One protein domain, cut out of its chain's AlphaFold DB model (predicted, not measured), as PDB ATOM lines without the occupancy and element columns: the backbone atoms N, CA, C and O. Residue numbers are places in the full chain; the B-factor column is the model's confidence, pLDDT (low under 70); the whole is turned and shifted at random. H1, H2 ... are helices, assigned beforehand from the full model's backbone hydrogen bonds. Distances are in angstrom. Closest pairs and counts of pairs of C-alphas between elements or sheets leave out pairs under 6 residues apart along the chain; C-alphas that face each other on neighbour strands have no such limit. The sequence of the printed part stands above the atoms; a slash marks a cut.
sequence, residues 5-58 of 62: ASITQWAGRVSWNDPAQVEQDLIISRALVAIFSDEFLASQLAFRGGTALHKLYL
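This is residues 5 to 58 of the 62 residues of an uncharacterized protein of Tannerella sp. oral taxon BU063 isolate Cell 1/3 (UniProt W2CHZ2). One long helix, H2, has a short helix across each end, H1 and H3; the chain then folds back to H4, which stands opposite the middle of H2 across a gap. You are reading 54 residues with four named helices, H1 to H4 in order, and no named strand: all helix. It is loose, radius of gyration of the C-alphas 12.6 A, and only just elongated, spanning 35 by 23 by 15 A.

Start at H1, residues 5 to 11: it touches residues 19 to 26 of H2, residues 19 to 37, about perpendicular at 82 degrees, the closest C-alphas being Ile 7 and Glu 23, 5.9 A. H3, residues 39 to 44, only just touches residues 35 to 36 of H2, only at the corner, with 3 pairs of C-alphas within 8 A, the closest Phe 36 and Ala 42, 4.6 A; their lines are about perpendicular at 77 degrees. H4, residues 50 to 56, is only just apart from H2, closest 8.3 A. In these four helices each O i to N i+4 pair is within hydrogen-bond range.

Find C-alpha 5 at (9.445, 1.230, 9.300), where H1 begins; H2 runs 26.8 A from C-alpha 19 at (11.146, 8.383, 1.021), and H4 ends at C-alpha 56, (26.361, -3.831, -6.980).

The printed part has no cut, no long link and no residue under pLDDT 70.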
ATOM      1  N   ALA A   5       8.334   1.498   8.391       96.19
ATOM      2  CA  ALA A   5       9.445   1.230   9.300       96.19
ATOM      3  C   ALA A   5      10.681   0.754   8.524       96.19
ATOM      4  O   ALA A   5      11.775   1.270   8.754       96.19
ATOM      5  N   SER A   6      10.492  -0.132   7.544       95.81
ATOM      6  CA  SER A   6      11.552  -0.561   6.627       95.81
ATOM      7  C   SER A   6      12.122   0.605   5.812       95.81
ATOM      8  O   SER A   6      13.340   0.728   5.694       95.81
ATOM      9  N   ILE A   7      11.266   1.505   5.303       96.06
ATOM     10  CA  ILE A   7      11.713   2.717   4.589       96.06
ATOM     11  C   ILE A   7      12.557   3.600   5.517       96.06
ATOM     12  O   ILE A   7      13.666   3.989   5.157       96.06
ATOM     13  N   THR A   8      12.078   3.888   6.730       95.06
ATOM     14  CA  THR A   8      12.806   4.721   7.702       95.06
ATOM     15  C   THR A   8      14.137   4.096   8.119       95.06
ATOM     16  O   THR A   8      15.137   4.803   8.213       95.06
ATOM     17  N   GLN A   9      14.180   2.781   8.336       94.69
ATOM     18  CA  GLN A   9      15.416   2.083   8.684       94.69
ATOM     19  C   GLN A   9      16.438   2.136   7.541       94.69
ATOM     20  O   GLN A   9      17.628   2.346   7.786       94.69
ATOM     21  N   TRP A  10      15.987   1.945   6.298       93.69
ATOM     22  CA  TRP A  10      16.869   1.934   5.134       93.69
ATOM     23  C   TRP A  10      17.372   3.325   4.753       93.69
ATOM     24  O   TRP A  10      18.515   3.447   4.324       93.69
ATOM     25  N   ALA A  11      16.575   4.374   4.984       92.62
ATOM     26  CA  ALA A  11      16.966   5.763   4.738       92.62
ATOM     27  C   ALA A  11      18.272   6.156   5.456       92.62
ATOM     28  O   ALA A  11      19.034   6.962   4.940       92.62
ATOM     29  N   GLY A  12      18.593   5.540   6.602       91.00
ATOM     30  CA  GLY A  12      19.867   5.759   7.300       91.00
ATOM     31  C   GLY A  12      21.093   5.090   6.657       91.00
ATOM     32  O   GLY A  12      22.197   5.229   7.178       91.00
ATOM     33  N   ARG A  13      20.920   4.320   5.573       88.19
ATOM     34  CA  ARG A  13      21.990   3.568   4.886       88.19
ATOM     35  C   ARG A  13      22.237   3.997   3.445       88.19
ATOM     36  O   ARG A  13      23.208   3.551   2.841       88.19
ATOM     37  N   VAL A  14      21.357   4.819   2.894       88.00
ATOM     38  CA  VAL A  14      21.401   5.297   1.510       88.00
ATOM     39  C   VAL A  14      21.414   6.820   1.506       88.00
ATOM     40  O   VAL A  14      21.005   7.447   2.475       88.00
ATOM     41  N   SER A  15      21.875   7.425   0.417       85.81
ATOM     42  CA  SER A  15      21.964   8.884   0.273       85.81
ATOM     43  C   SER A  15      20.668   9.547  -0.216       85.81
ATOM     44  O   SER A  15      20.617  10.755  -0.431       85.81
ATOM     45  N   TRP A  16      19.600   8.769  -0.407       89.00
ATOM     46  CA  TRP A  16      18.321   9.282  -0.889       89.00
ATOM     47  C   TRP A  16      17.582  10.054   0.211       89.00
ATOM     48  O   TRP A  16      17.282   9.504   1.268       89.00
ATOM     49  N   ASN A  17      17.226  11.309  -0.071       87.06
ATOM     50  CA  ASN A  17      16.462  12.153   0.858       87.06
ATOM     51  C   ASN A  17      14.940  11.977   0.720       87.06
ATOM     52  O   ASN A  17      14.200  12.257   1.662       87.06
ATOM     53  N   ASP A  18      14.462  11.528  -0.444       94.88
ATOM     54  CA  ASP A  18      13.039  11.301  -0.697       94.88
ATOM     55  C   ASP A  18      12.634   9.871  -0.282       94.88
ATOM     56  O   ASP A  18      13.157   8.899  -0.843       94.88
ATOM     57  N   PRO A  19      11.672   9.695   0.649       94.19
ATOM     58  CA  PRO A  19      11.146   8.383   1.021       94.19
ATOM     59  C   PRO A  19      10.675   7.531  -0.165       94.19
ATOM     60  O   PRO A  19      10.800   6.308  -0.109       94.19
ATOM     61  N   ALA A  20      10.169   8.142  -1.241       95.31
ATOM     62  CA  ALA A  20       9.749   7.414  -2.438       95.31
ATOM     63  C   ALA A  20      10.941   6.800  -3.193       95.31
ATOM     64  O   ALA A  20      10.840   5.688  -3.716       95.31
ATOM     65  N   GLN A  21      12.092   7.482  -3.206       93.88
ATOM     66  CA  GLN A  21      13.336   6.949  -3.770       93.88
ATOM     67  C   GLN A  21      13.894   5.813  -2.905       93.88
ATOM     68  O   GLN A  21      14.324   4.789  -3.439       93.88
ATOM     69  N   VAL A  22      13.826   5.948  -1.576       94.75
ATOM     70  CA  VAL A  22      14.203   4.881  -0.633       94.75
ATOM     71  C   VAL A  22      13.310   3.648  -0.817       94.75
ATOM     72  O   VAL A  22      13.807   2.520  -0.856       94.75
ATOM     73  N   GLU A  23      11.996   3.836  -0.978       96.12
ATOM     74  CA  GLU A  23      11.067   2.739  -1.263       96.12
ATOM     75  C   GLU A  23      11.381   2.065  -2.607       96.12
ATOM     76  O   GLU A  23      11.429   0.835  -2.674       96.12
ATOM     77  N   GLN A  24      11.644   2.839  -3.665       93.88
ATOM     78  CA  GLN A  24      12.057   2.284  -4.956       93.88
ATOM     79  C   GLN A  24      13.341   1.461  -4.843       93.88
ATOM     80  O   GLN A  24      13.411   0.358  -5.391       93.88
ATOM     81  N   ASP A  25      14.337   1.966  -4.116       92.62
ATOM     82  CA  ASP A  25      15.597   1.271  -3.887       92.62
ATOM     83  C   ASP A  25      15.360  -0.108  -3.249       92.62
ATOM     84  O   ASP A  25      15.882  -1.115  -3.740       92.62
ATOM     85  N   LEU A  26      14.503  -0.165  -2.226       94.44
ATOM     86  CA  LEU A  26      14.107  -1.403  -1.552       94.44
ATOM     87  C   LEU A  26      13.322  -2.350  -2.465       94.44
ATOM     88  O   LEU A  26      13.564  -3.558  -2.447       94.44
ATOM     89  N   ILE A  27      12.406  -1.829  -3.285       95.50
ATOM     90  CA  ILE A  27      11.647  -2.637  -4.251       95.50
ATOM     91  C   ILE A  27      12.592  -3.280  -5.266       95.50
ATOM     92  O   ILE A  27      12.480  -4.483  -5.510       95.50
ATOM     93  N   ILE A  28      13.536  -2.512  -5.815       93.06
ATOM     94  CA  ILE A  28      14.534  -3.021  -6.762       93.06
ATOM     95  C   ILE A  28      15.410  -4.073  -6.081       93.06
ATOM     96  O   ILE A  28      15.581  -5.156  -6.632       93.06
ATOM     97  N   SER A  29      15.908  -3.805  -4.868       93.06
ATOM     98  CA  SER A  29      16.693  -4.780  -4.096       93.06
ATOM     99  C   SER A  29      15.932  -6.093  -3.911       93.06
ATOM    100  O   SER A  29      16.466  -7.165  -4.187       93.06
ATOM    101  N   ARG A  30      14.664  -6.018  -3.496       95.19
ATOM    102  CA  ARG A  30      13.822  -7.198  -3.284       95.19
ATOM    103  C   ARG A  30      13.553  -7.954  -4.584       95.19
ATOM    104  O   ARG A  30      13.570  -9.180  -4.574       95.19
ATOM    105  N   ALA A  31      13.317  -7.244  -5.685       95.19
ATOM    106  CA  ALA A  31      13.116  -7.856  -6.994       95.19
ATOM    107  C   ALA A  31      14.375  -8.594  -7.467       95.19
ATOM    108  O   ALA A  31      14.268  -9.722  -7.938       95.19
ATOM    109  N   LEU A  32      15.560  -8.005  -7.285       95.50
ATOM    110  CA  LEU A  32      16.828  -8.656  -7.618       95.50
ATOM    111  C   LEU A  32      17.033  -9.929  -6.796       95.50
ATOM    112  O   LEU A  32      17.315 -10.974  -7.370       95.50
ATOM    113  N   VAL A  33      16.822  -9.871  -5.476       96.31
ATOM    114  CA  VAL A  33      16.907 -11.068  -4.624       96.31
ATOM    115  C   VAL A  33      15.930 -12.141  -5.100       96.31
ATOM    116  O   VAL A  33      16.332 -13.290  -5.243       96.31
ATOM    117  N   ALA A  34      14.678 -11.784  -5.396       97.44
ATOM    118  CA  ALA A  34      13.679 -12.742  -5.864       97.44
ATOM    119  C   ALA A  34      14.052 -13.379  -7.215       97.44
ATOM    120  O   ALA A  34      13.965 -14.593  -7.350       97.44
ATOM    121  N   ILE A  35      14.503 -12.579  -8.188       96.88
ATOM    122  CA  ILE A  35      14.906 -13.059  -9.519       96.88
ATOM    123  C   ILE A  35      16.105 -14.002  -9.419       96.88
ATOM    124  O   ILE A  35      16.087 -15.074 -10.009       96.88
ATOM    125  N   PHE A  36      17.142 -13.618  -8.674       96.50
ATOM    126  CA  PHE A  36      18.395 -14.378  -8.622       96.50
ATOM    127  C   PHE A  36      18.409 -15.492  -7.566       96.50
ATOM    128  O   PHE A  36      19.375 -16.244  -7.499       96.50
ATOM    129  N   SER A  37      17.345 -15.620  -6.765       97.88
ATOM    130  CA  SER A  37      17.114 -16.802  -5.918       97.88
ATOM    131  C   SER A  37      16.393 -17.929  -6.664       97.88
ATOM    132  O   SER A  37      16.355 -19.050  -6.165       97.88
ATOM    133  N   ASP A  38      15.811 -17.648  -7.832       98.25
ATOM    134  CA  ASP A  38      15.220 -18.655  -8.711       98.25
ATOM    135  C   ASP A  38      16.278 -19.166  -9.702       98.25
ATOM    136  O   ASP A  38      16.850 -18.389 -10.466       98.25
ATOM    137  N   GLU A  39      16.555 -20.472  -9.684       97.94
ATOM    138  CA  GLU A  39      17.634 -21.081 -10.477       97.94
ATOM    139  C   GLU A  39      17.428 -20.904 -11.987       97.94
ATOM    140  O   GLU A  39      18.373 -20.607 -12.726       97.94
ATOM    141  N   PHE A  40      16.183 -21.029 -12.455       98.19
ATOM    142  CA  PHE A  40      15.868 -20.863 -13.866       98.19
ATOM    143  C   PHE A  40      16.088 -19.411 -14.292       98.19
ATOM    144  O   PHE A  40      16.856 -19.158 -15.222       98.19
ATOM    145  N   LEU A  41      15.491 -18.445 -13.594       97.94
ATOM    146  CA  LEU A  41      15.617 -17.026 -13.930       97.94
ATOM    147  C   LEU A  41      17.057 -16.525 -13.801       97.94
ATOM    148  O   LEU A  41      17.520 -15.798 -14.683       97.94
ATOM    149  N   ALA A  42      17.785 -16.954 -12.769       97.25
ATOM    150  CA  ALA A  42      19.192 -16.614 -12.582       97.25
ATOM    151  C   ALA A  42      20.066 -17.086 -13.754       97.25
ATOM    152  O   ALA A  42      21.006 -16.391 -14.138       97.25
ATOM    153  N   SER A  43      19.738 -18.235 -14.357       97.06
ATOM    154  CA  SER A  43      20.465 -18.756 -15.522       97.06
ATOM    155  C   SER A  43      20.151 -18.017 -16.831       97.06
ATOM    156  O   SER A  43      20.951 -18.064 -17.764       97.06
ATOM    157  N   GLN A  44      18.993 -17.351 -16.921       97.38
ATOM    158  CA  GLN A  44      18.492 -16.746 -18.163       97.38
ATOM    159  C   GLN A  44      18.607 -15.217 -18.200       97.38
ATOM    160  O   GLN A  44      18.573 -14.624 -19.281       97.38
ATOM    161  N   LEU A  45      18.714 -14.552 -17.047       95.44
ATOM    162  CA  LEU A  45      18.656 -13.094 -16.948       95.44
ATOM    163  C   LEU A  45      19.978 -12.503 -16.458       95.44
ATOM    164  O   LEU A  45      20.536 -12.914 -15.449       95.44
ATOM    165  N   ALA A  46      20.437 -11.453 -17.140       93.69
ATOM    166  CA  ALA A  46      21.575 -10.649 -16.708       93.69
ATOM    167  C   ALA A  46      21.102  -9.280 -16.207       93.69
ATOM    168  O   ALA A  46      20.474  -8.519 -16.951       93.69
ATOM    169  N   PHE A  47      21.456  -8.927 -14.970       92.81
ATOM    170  CA  PHE A  47      21.266  -7.570 -14.465       92.81
ATOM    171  C   PHE A  47      22.408  -6.673 -14.949       92.81
ATOM    172  O   PHE A  47      23.578  -6.922 -14.669       92.81
ATOM    173  N   ARG A  48      22.073  -5.645 -15.735       91.69
ATOM    174  CA  ARG A  48      23.036  -4.857 -16.522       91.69
ATOM    175  C   ARG A  48      22.652  -3.381 -16.596       91.69
ATOM    176  O   ARG A  48      21.527  -3.007 -16.280       91.69
ATOM    177  N   GLY A  49      23.587  -2.556 -17.065       90.81
ATOM    178  CA  GLY A  49      23.410  -1.108 -17.222       90.81
ATOM    179  C   GLY A  49      23.838  -0.302 -15.992       90.81
ATOM    180  O   GLY A  49      24.383  -0.848 -15.033       90.81
ATOM    181  N   GLY A  50      23.594   1.012 -16.025       88.69
ATOM    182  CA  GLY A  50      24.033   1.940 -14.972       88.69
ATOM    183  C   GLY A  50      23.465   1.607 -13.592       88.69
ATOM    184  O   GLY A  50      24.192   1.637 -12.604       88.69
ATOM    185  N   THR A  51      22.204   1.178 -13.517       87.31
ATOM    186  CA  THR A  51      21.589   0.737 -12.256       87.31
ATOM    187  C   THR A  51      22.309  -0.472 -11.662       87.31
ATOM    188  O   THR A  51      22.508  -0.517 -10.454       87.31
ATOM    189  N   ALA A  52      22.755  -1.423 -12.489       87.25
ATOM    190  CA  ALA A  52      23.507  -2.578 -12.008       87.25
ATOM    191  C   ALA A  52      24.870  -2.179 -11.441       87.25
ATOM    192  O   ALA A  52      25.245  -2.634 -10.363       87.25
ATOM    193  N   LEU A  53      25.567  -1.266 -12.119       85.88
ATOM    194  CA  LEU A  53      26.833  -0.725 -11.635       85.88
ATOM    195  C   LEU A  53      26.661  -0.016 -10.282       85.88
ATOM    196  O   LEU A  53      27.376  -0.317  -9.329       85.88
ATOM    197  N   HIS A  54      25.674   0.878 -10.183       85.19
ATOM    198  CA  HIS A  54      25.403   1.632  -8.961       85.19
ATOM    199  C   HIS A  54      24.951   0.754  -7.795       85.19
ATOM    200  O   HIS A  54      25.288   1.046  -6.656       85.19
ATOM    201  N   LYS A  55      24.181  -0.303  -8.063       84.38
ATOM    202  CA  LYS A  55      23.617  -1.150  -7.011       84.38
ATOM    203  C   LYS A  55      24.608  -2.181  -6.470       84.38
ATOM    204  O   LYS A  55      24.525  -2.528  -5.298       84.38
ATOM    205  N   LEU A  56      25.490  -2.703  -7.326       83.94
ATOM    206  CA  LEU A  56      26.361  -3.831  -6.980       83.94
ATOM    207  C   LEU A  56      27.811  -3.432  -6.689       83.94
ATOM    208  O   LEU A  56      28.482  -4.140  -5.946       83.94
ATOM    209  N   TYR A  57      28.305  -2.337  -7.274       82.12
ATOM    210  CA  TYR A  57      29.741  -2.025  -7.260       82.12
ATOM    211  C   TYR A  57      30.080  -0.633  -6.736       82.12
ATOM    212  O   TYR A  57      31.170  -0.439  -6.201       82.12
ATOM    213  N   LEU A  58      29.185   0.341  -6.889       80.69
ATOM    214  CA  LEU A  58      29.418   1.690  -6.381       80.69
ATOM    215  C   LEU A  58      28.790   1.839  -4.998       80.69
ATOM    216  O   LEU A  58      27.694   1.351  -4.737       80.69
TER     217      LEU A  58